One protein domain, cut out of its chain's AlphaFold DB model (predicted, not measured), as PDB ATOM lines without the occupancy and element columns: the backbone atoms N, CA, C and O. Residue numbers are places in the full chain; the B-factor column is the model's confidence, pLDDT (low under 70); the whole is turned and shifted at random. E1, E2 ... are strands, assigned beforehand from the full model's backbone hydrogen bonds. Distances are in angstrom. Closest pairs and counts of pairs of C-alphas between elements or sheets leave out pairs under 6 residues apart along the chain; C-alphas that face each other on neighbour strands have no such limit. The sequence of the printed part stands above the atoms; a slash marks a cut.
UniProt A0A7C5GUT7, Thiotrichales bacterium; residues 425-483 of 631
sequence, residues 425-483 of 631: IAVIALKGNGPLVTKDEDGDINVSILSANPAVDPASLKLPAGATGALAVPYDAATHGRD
ATOM      1  N   ILE A 425     -12.393 -23.475 -12.630       91.12
ATOM      2  CA  ILE A 425     -10.943 -23.452 -12.391       91.12
ATOM      3  C   ILE A 425     -10.147 -23.196 -13.670       91.12
ATOM      4  O   ILE A 425      -9.150 -22.483 -13.627       91.12
ATOM      5  N   ALA A 426     -10.551 -23.806 -14.788       92.12
ATOM      6  CA  ALA A 426      -9.832 -23.780 -16.062       92.12
ATOM      7  C   ALA A 426     -10.697 -24.342 -17.202       92.12
ATOM      8  O   ALA A 426     -11.685 -25.040 -16.959       92.12
ATOM      9  N   VAL A 427     -10.273 -24.114 -18.450       94.12
ATOM     10  CA  VAL A 427     -10.819 -24.792 -19.636       94.12
ATOM     11  C   VAL A 427      -9.970 -26.016 -19.969       94.12
ATOM     12  O   VAL A 427      -8.752 -25.907 -20.112       94.12
ATOM     13  N   ILE A 428     -10.601 -27.181 -20.137       93.50
ATOM     14  CA  ILE A 428      -9.918 -28.444 -20.463       93.50
ATOM     15  C   ILE A 428     -10.333 -28.999 -21.827       93.50
ATOM     16  O   ILE A 428     -11.419 -28.709 -22.332       93.50
ATOM     17  N   ALA A 429      -9.491 -29.859 -22.401       94.56
ATOM     18  CA  ALA A 429      -9.836 -30.640 -23.586       94.56
ATOM     19  C   ALA A 429     -10.780 -31.803 -23.248       94.56
ATOM     20  O   ALA A 429     -10.609 -32.496 -22.243       94.56
ATOM     21  N   LEU A 430     -11.734 -32.078 -24.138       94.62
ATOM     22  CA  LEU A 430     -12.695 -33.175 -24.020       94.62
ATOM     23  C   LEU A 430     -12.454 -34.272 -25.055       94.62
ATOM     24  O   LEU A 430     -12.015 -34.009 -26.174       94.62
ATOM     25  N   LYS A 431     -12.840 -35.499 -24.707       93.88
ATOM     26  CA  LYS A 431     -12.981 -36.641 -25.612       93.88
ATOM     27  C   LYS A 431     -14.350 -37.291 -25.400       93.88
ATOM     28  O   LYS A 431     -14.594 -37.965 -24.401       93.88
ATOM     29  N   GLY A 432     -15.255 -37.097 -26.355       91.50
ATOM     30  CA  GLY A 432     -16.675 -37.385 -26.171       91.50
ATOM     31  C   GLY A 432     -17.272 -36.486 -25.086       91.50
ATOM     32  O   GLY A 432     -17.119 -35.271 -25.145       91.50
ATOM     33  N   ASN A 433     -17.910 -37.097 -24.084       87.44
ATOM     34  CA  ASN A 433     -18.565 -36.393 -22.970       87.44
ATOM     35  C   ASN A 433     -17.689 -36.293 -21.706       87.44
ATOM     36  O   ASN A 433     -18.202 -35.970 -20.639       87.44
ATOM     37  N   GLY A 434     -16.403 -36.644 -21.789       88.56
ATOM     38  CA  GLY A 434     -15.485 -36.648 -20.649       88.56
ATOM     39  C   GLY A 434     -14.165 -35.942 -20.953       88.56
ATOM     40  O   GLY A 434     -13.917 -35.592 -22.111       88.56
ATOM     41  N   PRO A 435     -13.307 -35.742 -19.937       90.12
ATOM     42  CA  PRO A 435     -11.995 -35.134 -20.124       90.12
ATOM     43  C   PRO A 435     -11.132 -35.973 -21.073       90.12
ATOM     44  O   PRO A 435     -11.160 -37.207 -21.046       90.12
ATOM     45  N   LEU A 436     -10.335 -35.304 -21.906       90.75
ATOM     46  CA  LEU A 436      -9.243 -35.960 -22.612       90.75
ATOM     47  C   LEU A 436      -8.163 -36.314 -21.586       90.75
ATOM     48  O   LEU A 436      -7.394 -35.460 -21.155       90.75
ATOM     49  N   VAL A 437      -8.137 -37.585 -21.197       89.69
ATOM     50  CA  VAL A 437      -7.168 -38.126 -20.243       89.69
ATOM     51  C   VAL A 437      -5.964 -38.695 -20.980       89.69
ATOM     52  O   VAL A 437      -6.105 -39.539 -21.871       89.69
ATOM     53  N   THR A 438      -4.780 -38.278 -20.550       85.50
ATOM     54  CA  THR A 438      -3.501 -38.909 -20.874       85.50
ATOM     55  C   THR A 438      -2.917 -39.569 -19.635       85.50
ATOM     56  O   THR A 438      -3.326 -39.275 -18.513       85.50
ATOM     57  N   LYS A 439      -1.965 -40.474 -19.850       84.81
ATOM     58  CA  LYS A 439      -1.138 -41.019 -18.781       84.81
ATOM     59  C   LYS A 439       0.315 -40.644 -19.014       84.81
ATOM     60  O   LYS A 439       0.745 -40.660 -20.169       84.81
ATOM     61  N   ASP A 440       1.012 -40.282 -17.953       78.31
ATOM     62  CA  ASP A 440       2.466 -40.103 -17.945       78.31
ATOM     63  C   ASP A 440       3.199 -41.459 -17.863       78.31
ATOM     64  O   ASP A 440       2.605 -42.528 -18.056       78.31
ATOM     65  N   GLU A 441       4.520 -41.407 -17.679       81.19
ATOM     66  CA  GLU A 441       5.413 -42.570 -17.732       81.19
ATOM     67  C   GLU A 441       5.161 -43.581 -16.603       81.19
ATOM     68  O   GLU A 441       5.330 -44.785 -16.817       81.19
ATOM     69  N   ASP A 442       4.727 -43.125 -15.428       79.12
ATOM     70  CA  ASP A 442       4.355 -43.950 -14.274       79.12
ATOM     71  C   ASP A 442       2.856 -44.296 -14.222       79.12
ATOM     72  O   ASP A 442       2.433 -45.134 -13.420       79.12
ATOM     73  N   GLY A 443       2.074 -43.798 -15.184       78.81
ATOM     74  CA  GLY A 443       0.706 -44.236 -15.454       78.81
ATOM     75  C   GLY A 443      -0.374 -43.434 -14.730       78.81
ATOM     76  O   GLY A 443      -1.547 -43.855 -14.760       78.81
ATOM     77  N   ASP A 444       0.018 -42.315 -14.128       77.50
ATOM     78  CA  ASP A 444      -0.830 -41.350 -13.454       77.50
ATOM     79  C   ASP A 444      -1.633 -40.523 -14.467       77.50
ATOM     80  O   ASP A 444      -1.287 -40.358 -15.638       77.50
ATOM     81  N   ILE A 445      -2.830 -40.117 -14.042       81.12
ATOM     82  CA  ILE A 445      -3.829 -39.482 -14.905       81.12
ATOM     83  C   ILE A 445      -3.534 -37.991 -15.005       81.12
ATOM     84  O   ILE A 445      -3.454 -37.304 -13.992       81.12
ATOM     85  N   ASN A 446      -3.492 -37.492 -16.238       82.25
ATOM     86  CA  ASN A 446      -3.374 -36.071 -16.532       82.25
ATOM     87  C   ASN A 446      -4.485 -35.618 -17.481       82.25
ATOM     88  O   ASN A 446      -4.860 -36.341 -18.412       82.25
ATOM     89  N   VAL A 447      -5.000 -34.410 -17.254       85.44
ATOM     90  CA  VAL A 447      -5.939 -33.729 -18.155       85.44
ATOM     91  C   VAL A 447      -5.257 -32.544 -18.827       85.44
ATOM     92  O   VAL A 447      -4.467 -31.833 -18.211       85.44
ATOM     93  N   SER A 448      -5.554 -32.323 -20.106       86.31
ATOM     94  CA  SER A 448      -4.994 -31.185 -20.840       86.31
ATOM     95  C   SER A 448      -5.761 -29.907 -20.511       86.31
ATOM     96  O   SER A 448      -6.886 -29.722 -20.985       86.31
ATOM     97  N   ILE A 449      -5.137 -29.026 -19.729       88.69
ATOM     98  CA  ILE A 449      -5.579 -27.641 -19.551       88.69
ATOM     99  C   ILE A 449      -5.286 -26.891 -20.854       88.69
ATOM    100  O   ILE A 449      -4.163 -26.908 -21.351       88.69
ATOM    101  N   LEU A 450      -6.322 -26.292 -21.438       90.94
ATOM    102  CA  LEU A 450      -6.238 -25.487 -22.658       90.94
ATOM    103  C   LEU A 450      -6.142 -23.992 -22.363       90.94
ATOM    104  O   LEU A 450      -5.645 -23.244 -23.198       90.94
ATOM    105  N   SER A 451      -6.645 -23.565 -21.204       91.81
ATOM    106  CA  SER A 451      -6.446 -22.220 -20.675       91.81
ATOM    107  C   SER A 451      -6.662 -22.211 -19.167       91.81
ATOM    108  O   SER A 451      -7.644 -22.781 -18.680       91.81
ATOM    109  N   ALA A 452      -5.776 -21.530 -18.439       90.12
ATOM    110  CA  ALA A 452      -5.970 -21.225 -17.026       90.12
ATOM    111  C   ALA A 452      -7.037 -20.144 -16.773       90.12
ATOM    112  O   ALA A 452      -7.529 -20.044 -15.652       90.12
ATOM    113  N   ASN A 453      -7.419 -19.351 -17.786       92.62
ATOM    114  CA  ASN A 453      -8.565 -18.446 -17.693       92.62
ATOM    115  C   ASN A 453      -9.859 -19.225 -18.005       92.62
ATOM    116  O   ASN A 453     -10.108 -19.548 -19.173       92.62
ATOM    117  N   PRO A 454     -10.720 -19.503 -17.012       92.81
ATOM    118  CA  PRO A 454     -11.954 -20.252 -17.233       92.81
ATOM    119  C   PRO A 454     -13.000 -19.480 -18.053       92.81
ATOM    120  O   PRO A 454     -13.942 -20.090 -18.550       92.81
ATOM    121  N   ALA A 455     -12.857 -18.158 -18.200       92.50
ATOM    122  CA  ALA A 455     -13.793 -17.307 -18.931       92.50
ATOM    123  C   ALA A 455     -13.469 -17.172 -20.431       92.50
ATOM    124  O   ALA A 455     -14.216 -16.528 -21.168       92.50
ATOM    125  N   VAL A 456     -12.365 -17.760 -20.908       92.00
ATOM    126  CA  VAL A 456     -12.059 -17.792 -22.345       92.00
ATOM    127  C   VAL A 456     -13.101 -18.635 -23.073       92.00
ATOM    128  O   VAL A 456     -13.415 -19.742 -22.642       92.00
ATOM    129  N   ASP A 457     -13.589 -18.138 -24.215       92.62
ATOM    130  CA  ASP A 457     -14.484 -18.898 -25.089       92.62
ATOM    131  C   ASP A 457     -13.806 -20.212 -25.519       92.62
ATOM    132  O   ASP A 457     -12.832 -20.169 -26.284       92.62
ATOM    133  N   PRO A 458     -14.312 -21.388 -25.097       93.62
ATOM    134  CA  PRO A 458     -13.700 -22.665 -25.442       93.62
ATOM    135  C   PRO A 458     -13.639 -22.919 -26.953       93.62
ATOM    136  O   PRO A 458     -12.765 -23.654 -27.411       93.62
ATOM    137  N   ALA A 459     -14.530 -22.304 -27.742       92.62
ATOM    138  CA  ALA A 459     -14.526 -22.419 -29.200       92.62
ATOM    139  C   ALA A 459     -13.347 -21.682 -29.860       92.62
ATOM    140  O   ALA A 459     -12.988 -21.995 -30.996       92.62
ATOM    141  N   SER A 460     -12.731 -20.728 -29.154       93.88
ATOM    142  CA  SER A 460     -11.549 -20.000 -29.624       93.88
ATOM    143  C   SER A 460     -10.242 -20.784 -29.437       93.88
ATOM    144  O   SER A 460      -9.231 -20.468 -30.069       93.88
ATOM    145  N   LEU A 461     -10.250 -21.824 -28.595       94.31
ATOM    146  CA  LEU A 461      -9.055 -22.568 -28.216       94.31
ATOM    147  C   LEU A 461      -8.682 -23.628 -29.252       94.31
ATOM    148  O   LEU A 461      -9.515 -24.345 -29.813       94.31
ATOM    149  N   LYS A 462      -7.376 -23.782 -29.473       93.94
ATOM    150  CA  LYS A 462      -6.850 -24.833 -30.340       93.94
ATOM    151  C   LYS A 462      -6.937 -26.182 -29.630       93.94
ATOM    152  O   LYS A 462      -6.269 -26.413 -28.627       93.94
ATOM    153  N   LEU A 463      -7.709 -27.099 -30.204       94.38
ATOM    154  CA  LEU A 463      -7.854 -28.445 -29.663       94.38
ATOM    155  C   LEU A 463      -6.619 -29.323 -29.960       94.38
ATOM    156  O   LEU A 463      -6.123 -29.322 -31.095       94.38
ATOM    157  N   PRO A 464      -6.132 -30.108 -28.982       92.69
ATOM    158  CA  PRO A 464      -5.078 -31.090 -29.203       92.69
ATOM    159  C   PRO A 464      -5.594 -32.291 -30.011       92.69
ATOM    160  O   PRO A 464      -6.797 -32.518 -30.161       92.69
ATOM    161  N   ALA A 465      -4.672 -33.095 -30.543       92.38
ATOM    162  CA  ALA A 465      -5.026 -34.271 -31.332       92.38
ATOM    163  C   ALA A 465      -5.881 -35.261 -30.520       92.38
ATOM    164  O   ALA A 465      -5.532 -35.643 -29.406       92.38
ATOM    165  N   GLY A 466      -7.000 -35.706 -31.098       90.06
ATOM    166  CA  GLY A 466      -7.922 -36.646 -30.452       90.06
ATOM    167  C   GLY A 466      -8.927 -36.009 -29.487       90.06
ATOM    168  O   GLY A 466      -9.801 -36.731 -29.000       90.06
ATOM    169  N   ALA A 467      -8.846 -34.696 -29.249       94.50
ATOM    170  CA  ALA A 467      -9.909 -33.955 -28.584       94.50
ATOM    171  C   ALA A 467     -11.112 -33.765 -29.519       94.50
ATOM    172  O   ALA A 467     -10.968 -33.583 -30.729       94.50
ATOM    173  N   THR A 468     -12.310 -33.794 -28.945       94.94
ATOM    174  CA  THR A 468     -13.586 -33.568 -29.640       94.94
ATOM    175  C   THR A 468     -14.265 -32.267 -29.219       94.94
ATOM    176  O   THR A 468     -15.312 -31.934 -29.762       94.94
ATOM    177  N   GLY A 469     -13.706 -31.553 -28.240       95.19
ATOM    178  CA  GLY A 469     -14.236 -30.292 -27.733       95.19
ATOM    179  C   GLY A 469     -13.394 -29.731 -26.590       95.19
ATOM    180  O   GLY A 469     -12.362 -30.305 -26.237       95.19
ATOM    181  N   ALA A 470     -13.864 -28.629 -26.015       95.94
ATOM    182  CA  ALA A 470     -13.301 -27.978 -24.839       95.94
ATOM    183  C   ALA A 470     -14.433 -27.477 -23.933       95.94
ATOM    184  O   ALA A 470     -15.518 -27.165 -24.429       95.94
ATOM    185  N   LEU A 471     -14.194 -27.424 -22.622       95.00
ATOM    186  CA  LEU A 471     -15.184 -26.965 -21.644       95.00
ATOM    187  C   LEU A 471     -14.503 -26.421 -20.381       95.00
ATOM    188  O   LEU A 471     -13.512 -26.995 -19.927       95.00
ATOM    189  N   ALA A 472     -15.048 -25.336 -19.826       94.06
ATOM    190  CA  ALA A 472     -14.701 -24.849 -18.493       94.06
ATOM    191  C   ALA A 472     -15.231 -25.814 -17.426       94.06
ATOM    192  O   ALA A 472     -16.378 -26.256 -17.501       94.06
ATOM    193  N   VAL A 473     -14.391 -26.181 -16.460       92.19
ATOM    194  CA  VAL A 473     -14.767 -27.112 -15.389       92.19
ATOM    195  C   VAL A 473     -14.664 -26.451 -14.015       92.19
ATOM    196  O   VAL A 473     -13.761 -25.639 -13.815       92.19
ATOM    197  N   PRO A 474     -15.529 -26.824 -13.054       92.06
ATOM    198  CA  PRO A 474     -15.480 -26.322 -11.684       92.06
ATOM    199  C   PRO A 474     -14.235 -26.803 -10.936       92.06
ATOM    200  O   PRO A 474     -13.692 -27.874 -11.219       92.06
ATOM    201  N   TYR A 475     -13.810 -26.059  -9.913       89.00
ATOM    202  CA  TYR A 475     -12.739 -26.508  -9.018       89.00
ATOM    203  C   TYR A 475     -13.018 -27.874  -8.355       89.00
ATOM    204  O   TYR A 475     -12.078 -28.628  -8.083       89.00
ATOM    205  N   ASP A 476     -14.283 -28.245  -8.130       87.12
ATOM    206  CA  ASP A 476     -14.641 -29.538  -7.537       87.12
ATOM    207  C   ASP A 476     -14.386 -30.736  -8.474       87.12
ATOM    208  O   ASP A 476     -14.285 -31.873  -8.004       87.12
ATOM    209  N   ALA A 477     -14.175 -30.481  -9.771       85.00
ATOM    210  CA  ALA A 477     -13.660 -31.467 -10.712       85.00
ATOM    211  C   ALA A 477     -12.163 -31.754 -10.486       85.00
ATOM    212  O   ALA A 477     -11.697 -32.841 -10.827       85.00
ATOM    213  N   ALA A 478     -11.419 -30.804  -9.903       80.25
ATOM    214  CA  ALA A 478      -9.977 -30.890  -9.666       80.25
ATOM    215  C   ALA A 478      -9.604 -31.295  -8.230       80.25
ATOM    216  O   ALA A 478      -8.547 -31.886  -8.006       80.25
ATOM    217  N   THR A 479     -10.441 -30.992  -7.237       84.62
ATOM    218  CA  THR A 479     -10.161 -31.298  -5.828       84.62
ATOM    219  C   THR A 479     -11.429 -31.610  -5.041       84.62
ATOM    220  O   THR A 479     -12.436 -30.910  -5.125       84.62
ATOM    221  N   HIS A 480     -11.366 -32.619  -4.166       87.94
ATOM    222  CA  HIS A 480     -12.454 -32.887  -3.219       87.94
ATOM    223  C   HIS A 480     -12.558 -31.837  -2.111       87.94
ATOM    224  O   HIS A 480     -13.589 -31.776  -1.450       87.94
ATOM    225  N   GLY A 481     -11.540 -30.986  -1.933       85.06
ATOM    226  CA  GLY A 481     -11.623 -29.786  -1.098       85.06
ATOM    227  C   GLY A 481     -12.463 -28.658  -1.719       85.06
ATOM    228  O   GLY A 481     -12.649 -27.616  -1.093       85.06
ATOM    229  N   ARG A 482     -12.997 -28.886  -2.928       86.31
ATOM    230  CA  ARG A 482     -13.874 -28.021  -3.724       86.31
ATOM    231  C   ARG A 482     -13.250 -26.735  -4.241       86.31
ATOM    232  O   ARG A 482     -13.366 -26.549  -5.425       86.31
ATOM    233  N   ASP A 483     -12.560 -25.928  -3.434       84.81
ATOM    234  CA  ASP A 483     -11.847 -24.706  -3.870       84.81
ATOM    235  C   ASP A 483     -10.423 -24.710  -3.282       84.81
ATOM    236  O   ASP A 483     -10.279 -24.906  -2.068       84.81
TER     237      ASP A 483
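This is residues 425 to 483 of the 631 residues of a protein of Thiotrichales bacterium (UniProt A0A7C5GUT7). What is the shape? With little regular structure, a three-strand antiparallel sheet, E4 - E1 - E5, makes the middle; the hairpin of E2 and E3 reaches to one side. What builds it? The 59 printed residues hold five strands, E1 to E5, and no named helix; the class is all strand, with 22 residues in strands. How large? It is compact, radius of gyration of the C-alphas 11.5 A, spanning 33 by 30 by 19 A.

Where does it begin? E1, residues 425 to 431, 18.8 A, starts at C-alpha 425 (-10.943, -23.452, -12.391). What follows? E2 is 437 to 439, E3 445 to 447, E4 449 to 451, and E5 469 to 474, 16.6 A.

What neighbours E1? E5 is antiparallel at 143 degrees, N 428 to O 471 2.9 A; E4 is antiparallel at 123 degrees, N 450 to O 427 2.8 A. And the hairpin? In E2 and E3, N 438 and O 446 are 2.9 A apart; E3 runs on into E4 at 19 degrees.

Any cut? The printed part has none; link E4 to E5 is long. Is confidence low? No printed residue is under 70.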